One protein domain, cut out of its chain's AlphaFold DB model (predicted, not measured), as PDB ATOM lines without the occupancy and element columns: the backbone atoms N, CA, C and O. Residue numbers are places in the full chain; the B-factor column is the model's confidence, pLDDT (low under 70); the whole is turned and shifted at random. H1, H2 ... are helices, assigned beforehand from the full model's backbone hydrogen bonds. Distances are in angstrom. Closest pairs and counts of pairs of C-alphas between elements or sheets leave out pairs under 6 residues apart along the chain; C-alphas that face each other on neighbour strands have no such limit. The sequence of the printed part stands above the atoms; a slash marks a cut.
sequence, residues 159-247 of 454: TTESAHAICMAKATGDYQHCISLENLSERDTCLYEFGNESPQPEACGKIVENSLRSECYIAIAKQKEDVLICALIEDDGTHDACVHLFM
ATOM      1  N   THR A 159      50.656   0.297 291.616       93.31
ATOM      2  CA  THR A 159      49.963   0.456 292.908       93.31
ATOM      3  C   THR A 159      50.040  -0.783 293.791       93.31
ATOM      4  O   THR A 159      49.865  -0.687 295.005       93.31
ATOM      5  N   THR A 160      50.293  -1.944 293.192       95.25
ATOM      6  CA  THR A 160      50.404  -3.233 293.878       95.25
ATOM      7  C   THR A 160      51.859  -3.671 293.927       95.25
ATOM      8  O   THR A 160      52.578  -3.524 292.937       95.25
ATOM      9  N   GLU A 161      52.269  -4.274 295.040       95.06
ATOM     10  CA  GLU A 161      53.630  -4.787 295.237       95.06
ATOM     11  C   GLU A 161      54.045  -5.777 294.135       95.06
ATOM     12  O   GLU A 161      55.153  -5.686 293.609       95.06
ATOM     13  N   SER A 162      53.129  -6.651 293.706       93.94
ATOM     14  CA  SER A 162      53.349  -7.607 292.617       93.94
ATOM     15  C   SER A 162      53.585  -6.947 291.262       93.94
ATOM     16  O   SER A 162      54.587  -7.245 290.618       93.94
ATOM     17  N   ALA A 163      52.724  -6.019 290.833       94.75
ATOM     18  CA  ALA A 163      52.932  -5.293 289.576       94.75
ATOM     19  C   ALA A 163      54.244  -4.490 289.584       94.75
ATOM     20  O   ALA A 163      54.971  -4.482 288.589       94.75
ATOM     21  N   HIS A 164      54.598  -3.889 290.727       95.62
ATOM     22  CA  HIS A 164      55.885  -3.217 290.887       95.62
ATOM     23  C   HIS A 164      57.053  -4.202 290.734       95.62
ATOM     24  O   HIS A 164      57.966  -3.947 289.951       95.62
ATOM     25  N   ALA A 165      57.006  -5.353 291.409       96.50
ATOM     26  CA  ALA A 165      58.025  -6.397 291.305       96.50
ATOM     27  C   ALA A 165      58.169  -6.951 289.877       96.50
ATOM     28  O   ALA A 165      59.293  -7.114 289.402       96.50
ATOM     29  N   ILE A 166      57.054  -7.176 289.173       94.69
ATOM     30  CA  ILE A 166      57.026  -7.607 287.766       94.69
ATOM     31  C   ILE A 166      57.719  -6.574 286.881       94.69
ATOM     32  O   ILE A 166      58.595  -6.919 286.087       94.69
ATOM     33  N   CYS A 167      57.340  -5.303 287.024       95.62
ATOM     34  CA  CYS A 167      57.925  -4.226 286.241       95.62
ATOM     35  C   CYS A 167      59.429  -4.105 286.506       95.62
ATOM     36  O   CYS A 167      60.212  -4.036 285.561       95.62
ATOM     37  N   MET A 168      59.843  -4.161 287.777       95.56
ATOM     38  CA  MET A 168      61.253  -4.118 288.165       95.56
ATOM     39  C   MET A 168      62.030  -5.297 287.581       95.56
ATOM     40  O   MET A 168      63.070  -5.076 286.968       95.56
ATOM     41  N   ALA A 169      61.506  -6.522 287.691       96.50
ATOM     42  CA  ALA A 169      62.129  -7.711 287.118       96.50
ATOM     43  C   ALA A 169      62.337  -7.564 285.607       96.50
ATOM     44  O   ALA A 169      63.435  -7.797 285.107       96.50
ATOM     45  N   LYS A 170      61.315  -7.109 284.875       94.69
ATOM     46  CA  LYS A 170      61.385  -6.876 283.422       94.69
ATOM     47  C   LYS A 170      62.382  -5.774 283.060       94.69
ATOM     48  O   LYS A 170      63.164  -5.934 282.128       94.69
ATOM     49  N   ALA A 171      62.368  -4.670 283.802       92.69
ATOM     50  CA  ALA A 171      63.240  -3.523 283.575       92.69
ATOM     51  C   ALA A 171      64.724  -3.849 283.799       92.69
ATOM     52  O   ALA A 171      65.575  -3.355 283.060       92.69
ATOM     53  N   THR A 172      65.041  -4.669 284.805       93.69
ATOM     54  CA  THR A 172      66.425  -5.028 285.153       93.69
ATOM     55  C   THR A 172      66.894  -6.333 284.515       93.69
ATOM     56  O   THR A 172      68.098  -6.582 284.455       93.69
ATOM     57  N   GLY A 173      65.970  -7.169 284.035       95.44
ATOM     58  CA  GLY A 173      66.263  -8.534 283.603       95.44
ATOM     59  C   GLY A 173      66.567  -9.489 284.766       95.44
ATOM     60  O   GLY A 173      67.158 -10.544 284.529       95.44
ATOM     61  N   ASP A 174      66.192  -9.126 285.999       96.75
ATOM     62  CA  ASP A 174      66.486  -9.877 287.223       96.75
ATOM     63  C   ASP A 174      65.205 -10.349 287.939       96.75
ATOM     64  O   ASP A 174      64.493  -9.577 288.588       96.75
ATOM     65  N   TYR A 175      64.938 -11.656 287.887       97.62
ATOM     66  CA  TYR A 175      63.782 -12.264 288.551       97.62
ATOM     67  C   TYR A 175      63.863 -12.258 290.086       97.62
ATOM     68  O   TYR A 175      62.877 -12.609 290.742       97.62
ATOM     69  N   GLN A 176      64.990 -11.869 290.699       97.88
ATOM     70  CA  GLN A 176      65.089 -11.754 292.161       97.88
ATOM     71  C   GLN A 176      64.068 -10.763 292.735       97.88
ATOM     72  O   GLN A 176      63.591 -10.971 293.850       97.88
ATOM     73  N   HIS A 177      63.653  -9.754 291.960       97.44
ATOM     74  CA  HIS A 177      62.570  -8.845 292.349       97.44
ATOM     75  C   HIS A 177      61.229  -9.561 292.560       97.44
ATOM     76  O   HIS A 177      60.455  -9.157 293.420       97.44
ATOM     77  N   CYS A 178      60.958 -10.651 291.835       98.06
ATOM     78  CA  CYS A 178      59.770 -11.465 292.085       98.06
ATOM     79  C   CYS A 178      59.900 -12.273 293.383       98.06
ATOM     80  O   CYS A 178      58.924 -12.443 294.104       98.06
ATOM     81  N   ILE A 179      61.099 -12.772 293.707       98.12
ATOM     82  CA  ILE A 179      61.320 -13.673 294.852       98.12
ATOM     83  C   ILE A 179      61.039 -12.993 296.194       98.12
ATOM     84  O   ILE A 179      60.657 -13.679 297.143       98.12
ATOM     85  N   SER A 180      61.189 -11.669 296.276       96.44
ATOM     86  CA  SER A 180      60.904 -10.910 297.496       96.44
ATOM     87  C   SER A 180      59.422 -10.841 297.869       96.44
ATOM     88  O   SER A 180      59.125 -10.443 298.990       96.44
ATOM     89  N   LEU A 181      58.501 -11.230 296.980       97.12
ATOM     90  CA  LEU A 181      57.065 -11.217 297.266       97.12
ATOM     91  C   LEU A 181      56.693 -12.280 298.315       97.12
ATOM     92  O   LEU A 181      56.966 -13.472 298.141       97.12
ATOM     93  N   GLU A 182      56.028 -11.851 299.395       97.25
ATOM     94  CA  GLU A 182      55.571 -12.740 300.475       97.25
ATOM     95  C   GLU A 182      54.399 -13.636 300.039       97.25
ATOM     96  O   GLU A 182      54.323 -14.810 300.418       97.25
ATOM     97  N   ASN A 183      53.483 -13.102 299.223       97.38
ATOM     98  CA  ASN A 183      52.351 -13.855 298.692       97.38
ATOM     99  C   ASN A 183      52.820 -14.819 297.590       97.38
ATOM    100  O   ASN A 183      53.208 -14.402 296.501       97.38
ATOM    101  N   LEU A 184      52.728 -16.126 297.864       97.62
ATOM    102  CA  LEU A 184      53.156 -17.188 296.949       97.62
ATOM    103  C   LEU A 184      52.478 -17.114 295.574       97.62
ATOM    104  O   LEU A 184      53.145 -17.325 294.568       97.62
ATOM    105  N   SER A 185      51.181 -16.796 295.520       97.50
ATOM    106  CA  SER A 185      50.437 -16.739 294.255       97.50
ATOM    107  C   SER A 185      50.883 -15.555 293.392       97.50
ATOM    108  O   SER A 185      51.080 -15.698 292.186       97.50
ATOM    109  N   GLU A 186      51.114 -14.397 294.015       97.75
ATOM    110  CA  GLU A 186      51.638 -13.212 293.329       97.75
ATOM    111  C   GLU A 186      53.084 -13.418 292.871       97.75
ATOM    112  O   GLU A 186      53.440 -13.039 291.756       97.75
ATOM    113  N   ARG A 187      53.904 -14.076 293.695       98.31
ATOM    114  CA  ARG A 187      55.276 -14.447 293.344       98.31
ATOM    115  C   ARG A 187      55.332 -15.366 292.132       98.31
ATOM    116  O   ARG A 187      56.091 -15.106 291.203       98.31
ATOM    117  N   ASP A 188      54.540 -16.431 292.153       98.44
ATOM    118  CA  ASP A 188      54.486 -17.417 291.078       98.44
ATOM    119  C   ASP A 188      53.993 -16.774 289.771       98.44
ATOM    120  O   ASP A 188      54.588 -16.991 288.715       98.44
ATOM    121  N   THR A 189      52.994 -15.886 289.856       97.88
ATOM    122  CA  THR A 189      52.526 -15.072 288.719       97.88
ATOM    123  C   THR A 189      53.635 -14.162 288.184       97.88
ATOM    124  O   THR A 189      53.861 -14.113 286.975       97.88
ATOM    125  N   CYS A 190      54.381 -13.488 289.068       98.31
ATOM    126  CA  CYS A 190      55.490 -12.616 288.682       98.31
ATOM    127  C   CYS A 190      56.594 -13.379 287.939       98.31
ATOM    128  O   CYS A 190      57.043 -12.952 286.875       98.31
ATOM    129  N   LEU A 191      56.998 -14.537 288.469       98.44
ATOM    130  CA  LEU A 191      58.011 -15.401 287.861       98.44
ATOM    131  C   LEU A 191      57.557 -15.959 286.507       98.44
ATOM    132  O   LEU A 191      58.365 -16.030 285.582       98.44
ATOM    133  N   TYR A 192      56.278 -16.325 286.381       97.94
ATOM    134  CA  TYR A 192      55.686 -16.781 285.123       97.94
ATOM    135  C   TYR A 192      55.710 -15.684 284.051       97.94
ATOM    136  O   TYR A 192      56.200 -15.911 282.944       97.94
ATOM    137  N   GLU A 193      55.230 -14.481 284.377       96.94
ATOM    138  CA  GLU A 193      55.249 -13.355 283.440       96.94
ATOM    139  C   GLU A 193      56.671 -12.967 283.035       96.94
ATOM    140  O   GLU A 193      56.937 -12.746 281.852       96.94
ATOM    141  N   PHE A 194      57.592 -12.919 284.000       96.81
ATOM    142  CA  PHE A 194      58.995 -12.657 283.718       96.81
ATOM    143  C   PHE A 194      59.579 -13.718 282.780       96.81
ATOM    144  O   PHE A 194      60.192 -13.357 281.781       96.81
ATOM    145  N   GLY A 195      59.348 -15.008 283.052       96.25
ATOM    146  CA  GLY A 195      59.840 -16.108 282.219       96.25
ATOM    147  C   GLY A 195      59.332 -16.045 280.776       96.25
ATOM    148  O   GLY A 195      60.087 -16.340 279.852       96.25
ATOM    149  N   ASN A 196      58.091 -15.601 280.564       95.69
ATOM    150  CA  ASN A 196      57.501 -15.466 279.228       95.69
ATOM    151  C   ASN A 196      58.074 -14.306 278.404       95.69
ATOM    152  O   ASN A 196      58.108 -14.378 277.176       95.69
ATOM    153  N   GLU A 197      58.483 -13.217 279.053       95.25
ATOM    154  CA  GLU A 197      59.035 -12.044 278.366       95.25
ATOM    155  C   GLU A 197      60.563 -12.092 278.269       95.25
ATOM    156  O   GLU A 197      61.147 -11.684 277.264       95.25
ATOM    157  N   SER A 198      61.206 -12.628 279.302       94.81
ATOM    158  CA  SER A 198      62.646 -12.806 279.441       94.81
ATOM    159  C   SER A 198      62.935 -14.293 279.660       94.81
ATOM    160  O   SER A 198      62.912 -14.746 280.803       94.81
ATOM    161  N   PRO A 199      63.214 -15.069 278.594       93.81
ATOM    162  CA  PRO A 199      63.245 -16.530 278.642       93.81
ATOM    163  C   PRO A 199      64.426 -17.073 279.455       93.81
ATOM    164  O   PRO A 199      65.436 -17.519 278.907       93.81
ATOM    165  N   GLN A 200      64.305 -17.047 280.777       96.56
ATOM    166  CA  GLN A 200      65.253 -17.576 281.753       96.56
ATOM    167  C   GLN A 200      64.589 -18.762 282.475       96.56
ATOM    168  O   GLN A 200      63.761 -18.546 283.365       96.56
ATOM    169  N   PRO A 201      64.895 -20.019 282.095       97.69
ATOM    170  CA  PRO A 201      64.290 -21.209 282.703       97.69
ATOM    171  C   PRO A 201      64.434 -21.263 284.231       97.69
ATOM    172  O   PRO A 201      63.579 -21.810 284.927       97.69
ATOM    173  N   GLU A 202      65.495 -20.665 284.771       97.94
ATOM    174  CA  GLU A 202      65.777 -20.597 286.200       97.94
ATOM    175  C   GLU A 202      64.661 -19.895 286.983       97.94
ATOM    176  O   GLU A 202      64.386 -20.292 288.117       97.94
ATOM    177  N   ALA A 203      63.994 -18.902 286.377       98.06
ATOM    178  CA  ALA A 203      62.861 -18.202 286.977       98.06
ATOM    179  C   ALA A 203      61.647 -19.134 287.128       98.06
ATOM    180  O   ALA A 203      61.073 -19.223 288.214       98.06
ATOM    181  N   CYS A 204      61.317 -19.910 286.087       98.38
ATOM    182  CA  CYS A 204      60.243 -20.907 286.148       98.38
ATOM    183  C   CYS A 204      60.506 -21.952 287.243       98.38
ATOM    184  O   CYS A 204      59.592 -22.356 287.954       98.38
ATOM    185  N   GLY A 205      61.768 -22.344 287.449       98.00
ATOM    186  CA  GLY A 205      62.162 -23.280 288.506       98.00
ATOM    187  C   GLY A 205      61.910 -22.791 289.936       98.00
ATOM    188  O   GLY A 205      62.028 -23.582 290.873       98.00
ATOM    189  N   LYS A 206      61.576 -21.507 290.125       98.38
ATOM    190  CA  LYS A 206      61.206 -20.922 291.424       98.38
ATOM    191  C   LYS A 206      59.696 -20.878 291.676       98.38
ATOM    192  O   LYS A 206      59.309 -20.595 292.809       98.38
ATOM    193  N   ILE A 207      58.874 -21.175 290.667       98.38
ATOM    194  CA  ILE A 207      57.414 -21.258 290.788       98.38
ATOM    195  C   ILE A 207      57.053 -22.493 291.622       98.38
ATOM    196  O   ILE A 207      57.559 -23.588 291.368       98.38
ATOM    197  N   VAL A 208      56.192 -22.323 292.625       98.31
ATOM    198  CA  VAL A 208      55.749 -23.413 293.510       98.31
ATOM    199  C   VAL A 208      54.600 -24.199 292.882       98.31
ATOM    200  O   VAL A 208      54.557 -25.424 292.999       98.31
ATOM    201  N   GLU A 209      53.670 -23.523 292.208       98.00
ATOM    202  CA  GLU A 209      52.548 -24.172 291.537       98.00
ATOM    203  C   GLU A 209      53.000 -24.963 290.292       98.00
ATOM    204  O   GLU A 209      53.428 -24.406 289.281       98.00
ATOM    205  N   ASN A 210      52.870 -26.294 290.341       97.94
ATOM    206  CA  ASN A 210      53.358 -27.207 289.297       97.94
ATOM    207  C   ASN A 210      52.768 -26.958 287.900       97.94
ATOM    208  O   ASN A 210      53.502 -27.054 286.912       97.94
ATOM    209  N   SER A 211      51.469 -26.659 287.813       97.75
ATOM    210  CA  SER A 211      50.777 -26.317 286.561       97.75
ATOM    211  C   SER A 211      51.413 -25.086 285.927       97.75
ATOM    212  O   SER A 211      51.935 -25.168 284.814       97.75
ATOM    213  N   LEU A 212      51.466 -23.981 286.674       98.06
ATOM    214  CA  LEU A 212      52.011 -22.713 286.195       98.06
ATOM    215  C   LEU A 212      53.504 -22.817 285.851       98.06
ATOM    216  O   LEU A 212      53.957 -22.287 284.837       98.06
ATOM    217  N   ARG A 213      54.274 -23.568 286.648       98.44
ATOM    218  CA  ARG A 213      55.689 -23.860 286.379       98.44
ATOM    219  C   ARG A 213      55.882 -24.584 285.048       98.44
ATOM    220  O   ARG A 213      56.776 -24.238 284.280       98.44
ATOM    221  N   SER A 214      55.043 -25.577 284.765       98.44
ATOM    222  CA  SER A 214      55.116 -26.340 283.517       98.44
ATOM    223  C   SER A 214      54.714 -25.483 282.314       98.44
ATOM    224  O   SER A 214      55.387 -25.522 281.285       98.44
ATOM    225  N   GLU A 215      53.677 -24.651 282.454       98.19
ATOM    226  CA  GLU A 215      53.277 -23.677 281.428       98.19
ATOM    227  C   GLU A 215      54.391 -22.665 281.124       98.19
ATOM    228  O   GLU A 215      54.668 -22.401 279.951       98.19
ATOM    229  N   CYS A 216      55.084 -22.174 282.158       98.56
ATOM    230  CA  CYS A 216      56.256 -21.304 282.038       98.56
ATOM    231  C   CYS A 216      57.352 -21.957 281.179       98.56
ATOM    232  O   CYS A 216      57.796 -21.389 280.179       98.56
ATOM    233  N   TYR A 217      57.746 -23.197 281.500       98.62
ATOM    234  CA  TYR A 217      58.754 -23.920 280.716       98.62
ATOM    235  C   TYR A 217      58.318 -24.162 279.270       98.62
ATOM    236  O   TYR A 217      59.131 -24.000 278.362       98.62
ATOM    237  N   ILE A 218      57.045 -24.499 279.033       98.12
ATOM    238  CA  ILE A 218      56.502 -24.679 277.678       98.12
ATOM    239  C   ILE A 218      56.604 -23.382 276.870       98.12
ATOM    240  O   ILE A 218      56.970 -23.415 275.692       98.12
ATOM    241  N   ALA A 219      56.256 -22.245 277.470       97.81
ATOM    242  CA  ALA A 219      56.328 -20.952 276.805       97.81
ATOM    243  C   ALA A 219      57.774 -20.587 276.440       97.81
ATOM    244  O   ALA A 219      58.042 -20.244 275.285       97.81
ATOM    245  N   ILE A 220      58.715 -20.773 277.371       97.75
ATOM    246  CA  ILE A 220      60.143 -20.543 277.122       97.75
ATOM    247  C   ILE A 220      60.680 -21.488 276.043       97.75
ATOM    248  O   ILE A 220      61.370 -21.031 275.129       97.75
ATOM    249  N   ALA A 221      60.358 -22.784 276.111       97.50
ATOM    250  CA  ALA A 221      60.777 -23.774 275.118       97.50
ATOM    251  C   ALA A 221      60.350 -23.341 273.708       97.50
ATOM    252  O   ALA A 221      61.166 -23.330 272.787       97.50
ATOM    253  N   LYS A 222      59.088 -22.914 273.545       96.88
ATOM    254  CA  LYS A 222      58.568 -22.394 272.269       96.88
ATOM    255  C   LYS A 222      59.315 -21.145 271.807       96.88
ATOM    256  O   LYS A 222      59.650 -21.056 270.633       96.88
ATOM    257  N   GLN A 223      59.549 -20.187 272.702       96.56
ATOM    258  CA  GLN A 223      60.182 -18.912 272.359       96.56
ATOM    259  C   GLN A 223      61.648 -19.082 271.942       96.56
ATOM    260  O   GLN A 223      62.102 -18.410 271.019       96.56
ATOM    261  N   LYS A 224      62.384 -19.973 272.615       96.56
ATOM    262  CA  LYS A 224      63.794 -20.269 272.319       96.56
ATOM    263  C   LYS A 224      63.998 -21.315 271.226       96.56
ATOM    264  O   LYS A 224      65.133 -21.527 270.816       96.56
ATOM    265  N   GLU A 225      62.926 -21.973 270.790       96.19
ATOM    266  CA  GLU A 225      62.978 -23.167 269.945       96.19
ATOM    267  C   GLU A 225      63.879 -24.282 270.533       96.19
ATOM    268  O   GLU A 225      64.532 -25.025 269.801       96.19
ATOM    269  N   ASP A 226      63.910 -24.411 271.867       97.06
ATOM    270  CA  ASP A 226      64.784 -25.344 272.593       97.06
ATOM    271  C   ASP A 226      63.970 -26.424 273.320       97.06
ATOM    272  O   ASP A 226      63.377 -26.197 274.378       97.06
ATOM    273  N   VAL A 227      63.964 -27.629 272.746       97.44
ATOM    274  CA  VAL A 227      63.238 -28.792 273.277       97.44
ATOM    275  C   VAL A 227      63.824 -29.319 274.589       97.44
ATOM    276  O   VAL A 227      63.107 -29.952 275.362       97.44
ATOM    277  N   LEU A 228      65.101 -29.050 274.892       97.19
ATOM    278  CA  LEU A 228      65.726 -29.536 276.127       97.19
ATOM    279  C   LEU A 228      65.125 -28.869 277.367       97.19
ATOM    280  O   LEU A 228      65.159 -29.444 278.451       97.19
ATOM    281  N   ILE A 229      64.498 -27.702 277.203       98.12
ATOM    282  CA  ILE A 229      63.759 -27.019 278.271       98.12
ATOM    283  C   ILE A 229      62.555 -27.854 278.728       98.12
ATOM    284  O   ILE A 229      62.231 -27.845 279.915       98.12
ATOM    285  N   CYS A 230      61.945 -28.651 277.841       98.25
ATOM    286  CA  CYS A 230      60.862 -29.561 278.219       98.25
ATOM    287  C   CYS A 230      61.313 -30.590 279.266       98.25
ATOM    288  O   CYS A 230      60.503 -30.975 280.104       98.25
ATOM    289  N   ALA A 231      62.598 -30.972 279.297       97.50
ATOM    290  CA  ALA A 231      63.133 -31.918 280.279       97.50
ATOM    291  C   ALA A 231      63.043 -31.407 281.731       97.50
ATOM    292  O   ALA A 231      63.122 -32.208 282.662       97.50
ATOM    293  N   LEU A 232      62.851 -30.095 281.925       97.94
ATOM    294  CA  LEU A 232      62.663 -29.460 283.234       97.94
ATOM    295  C   LEU A 232      61.232 -29.612 283.784       97.94
ATOM    296  O   LEU A 232      60.981 -29.251 284.934       97.94
ATOM    297  N   ILE A 233      60.293 -30.135 282.990       98.31
ATOM    298  CA  ILE A 233      58.908 -30.385 283.400       98.31
ATOM    299  C   ILE A 233      58.834 -31.713 284.163       98.31
ATOM    300  O   ILE A 233      59.301 -32.748 283.687       98.31
ATOM    301  N   GLU A 234      58.253 -31.692 285.363       97.50
ATOM    302  CA  GLU A 234      58.164 -32.876 286.229       97.50
ATOM    303  C   GLU A 234      57.060 -33.847 285.796       97.50
ATOM    304  O   GLU A 234      57.311 -35.047 285.763       97.50
ATOM    305  N   ASP A 235      55.873 -33.346 285.441       97.31
ATOM    306  CA  ASP A 235      54.738 -34.171 285.013       97.31
ATOM    307  C   ASP A 235      54.983 -34.787 283.628       97.31
ATOM    308  O   ASP A 235      55.161 -34.062 282.650       97.31
ATOM    309  N   ASP A 236      54.962 -36.119 283.532       96.56
ATOM    310  CA  ASP A 236      55.292 -36.854 282.303       96.56
ATOM    311  C   ASP A 236      54.355 -36.514 281.132       96.56
ATOM    312  O   ASP A 236      54.803 -36.395 279.993       96.56
ATOM    313  N   GLY A 237      53.058 -36.317 281.399       95.38
ATOM    314  CA  GLY A 237      52.082 -35.978 280.361       95.38
ATOM    315  C   GLY A 237      52.323 -34.586 279.776       95.38
ATOM    316  O   GLY A 237      52.335 -34.406 278.557       95.38
ATOM    317  N   THR A 238      52.566 -33.605 280.642       97.62
ATOM    318  CA  THR A 238      52.870 -32.220 280.258       97.62
ATOM    319  C   THR A 238      54.252 -32.109 279.614       97.62
ATOM    320  O   THR A 238      54.428 -31.365 278.647       97.62
ATOM    321  N   HIS A 239      55.222 -32.886 280.099       98.06
ATOM    322  CA  HIS A 239      56.543 -33.043 279.501       98.06
ATOM    323  C   HIS A 239      56.433 -33.542 278.055       98.06
ATOM    324  O   HIS A 239      56.927 -32.890 277.132       98.06
ATOM    325  N   ASP A 240      55.749 -34.666 277.831       97.12
ATOM    326  CA  ASP A 240      55.613 -35.240 276.494       97.12
ATOM    327  C   ASP A 240      54.822 -34.295 275.578       97.12
ATOM    328  O   ASP A 240      55.225 -34.064 274.435       97.12
ATOM    329  N   ALA A 241      53.769 -33.644 276.088       96.56
ATOM    330  CA  ALA A 241      53.043 -32.601 275.361       96.56
ATOM    331  C   ALA A 241      53.943 -31.418 274.957       96.56
ATOM    332  O   ALA A 241      53.787 -30.885 273.856       96.56
ATOM    333  N   CYS A 242      54.903 -31.027 275.803       98.19
ATOM    334  CA  CYS A 242      55.911 -30.019 275.474       98.19
ATOM    335  C   CYS A 242      56.806 -30.487 274.319       98.19
ATOM    336  O   CYS A 242      56.947 -29.774 273.326       98.19
ATOM    337  N   VAL A 243      57.347 -31.709 274.392       97.75
ATOM    338  CA  VAL A 243      58.199 -32.285 273.334       97.75
ATOM    339  C   VAL A 243      57.434 -32.410 272.007       97.75
ATOM    340  O   VAL A 243      57.979 -32.112 270.941       97.75
ATOM    341  N   HIS A 244      56.142 -32.760 272.052       95.19
ATOM    342  CA  HIS A 244      55.271 -32.850 270.874       95.19
ATOM    343  C   HIS A 244      55.180 -31.546 270.063       95.19
ATOM    344  O   HIS A 244      55.006 -31.602 268.842       95.19
ATOM    345  N   LEU A 245      55.372 -30.376 270.683       95.81
ATOM    346  CA  LEU A 245      55.375 -29.084 269.979       95.81
ATOM    347  C   LEU A 245      56.485 -28.974 268.926       95.81
ATOM    348  O   LEU A 245      56.353 -28.210 267.969       95.81
ATOM    349  N   PHE A 246      57.548 -29.765 269.071       95.56
ATOM    350  CA  PHE A 246      58.723 -29.760 268.202       95.56
ATOM    351  C   PHE A 246      58.681 -30.866 267.132       95.56
ATOM    352  O   PHE A 246      59.585 -30.981 266.306       95.56
ATOM    353  N   MET A 247      57.598 -31.650 267.061       91.56
ATOM    354  CA  MET A 247      57.463 -32.789 266.138       91.56
ATOM    355  C   MET A 247      56.993 -32.424 264.722       91.56
ATOM    356  O   MET A 247      56.511 -33.278 263.972       91.56
TER     357      MET A 247
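Overview. This is residues 159 to 247 of the 454 residues of an uncharacterized protein of Candidatus Micrarchaeota archaeon (UniProt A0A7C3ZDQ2). A chain wound in stacked turns makes a slab of two layers: H1, H3, H5 and H7 stand side by side in one row, running the same way, and the short H2, H4 and H6 make a second row over one side of it. The slab is well filled, each helix touching the next along the chain. The printed part has 89 residues with seven named helices, H1 to H7 in order, and no named strand; its class is all helix. It is compact, with a radius of gyration of the C-alphas of 12.9 A, and spans 43 by 22 by 17 A, only just elongated.

Arrangement. Begin at H5, residues 210 to 224, which with H3, residues 184 to 197, is a hub touching four helices. They touch at C-alphas 192 and 216, 5.5 A apart, a shallow tilt of 11 degrees, the same way. H7, residues 236 to 244, touches H5 at C-alphas 218 and 242, 5.8 A apart. H6, residues 227 to 232, forms hairpins with H5 and H7; only residues 217 to 221 of H5 touch it, closest at C-alphas 221 and 229, 5.4 A. H4, residues 201 to 204, touches H5 at C-alphas 204 and 213, 5.4 A. At the other end H1, residues 161 to 172, touches H3 at C-alphas 166 and 190, 5.3 A, and H2, residues 176 to 179, at C-alphas 165 and 177, 5.3 A. H1 and H7 are apart. In H1, H3, H5 and H7 every O i to N i+4 pair is within hydrogen-bond range; H6 has 0 of 2, but 3 of 3 O i to N i+3 pairs; H2 and H4 are too short for an i+4 pair.

Along the chain. Find C-alpha 210 at (53.358, -27.207, 289.297); from there H5 runs 21.1 A. H3 measures 20.2 A, H1 16.3 A and H7 12.1 A. H1 begins at (53.630, -4.787, 295.237), and H7 ends at C-alpha 244, (55.271, -32.850, 270.874).

Size, cuts and confidence. Look to the ends for the farthest C-alphas, Thr 159 and Met 247, 43.3 A apart. The printed part has no cut, the six links are tight, and no printed residue is under 70 in pLDDT.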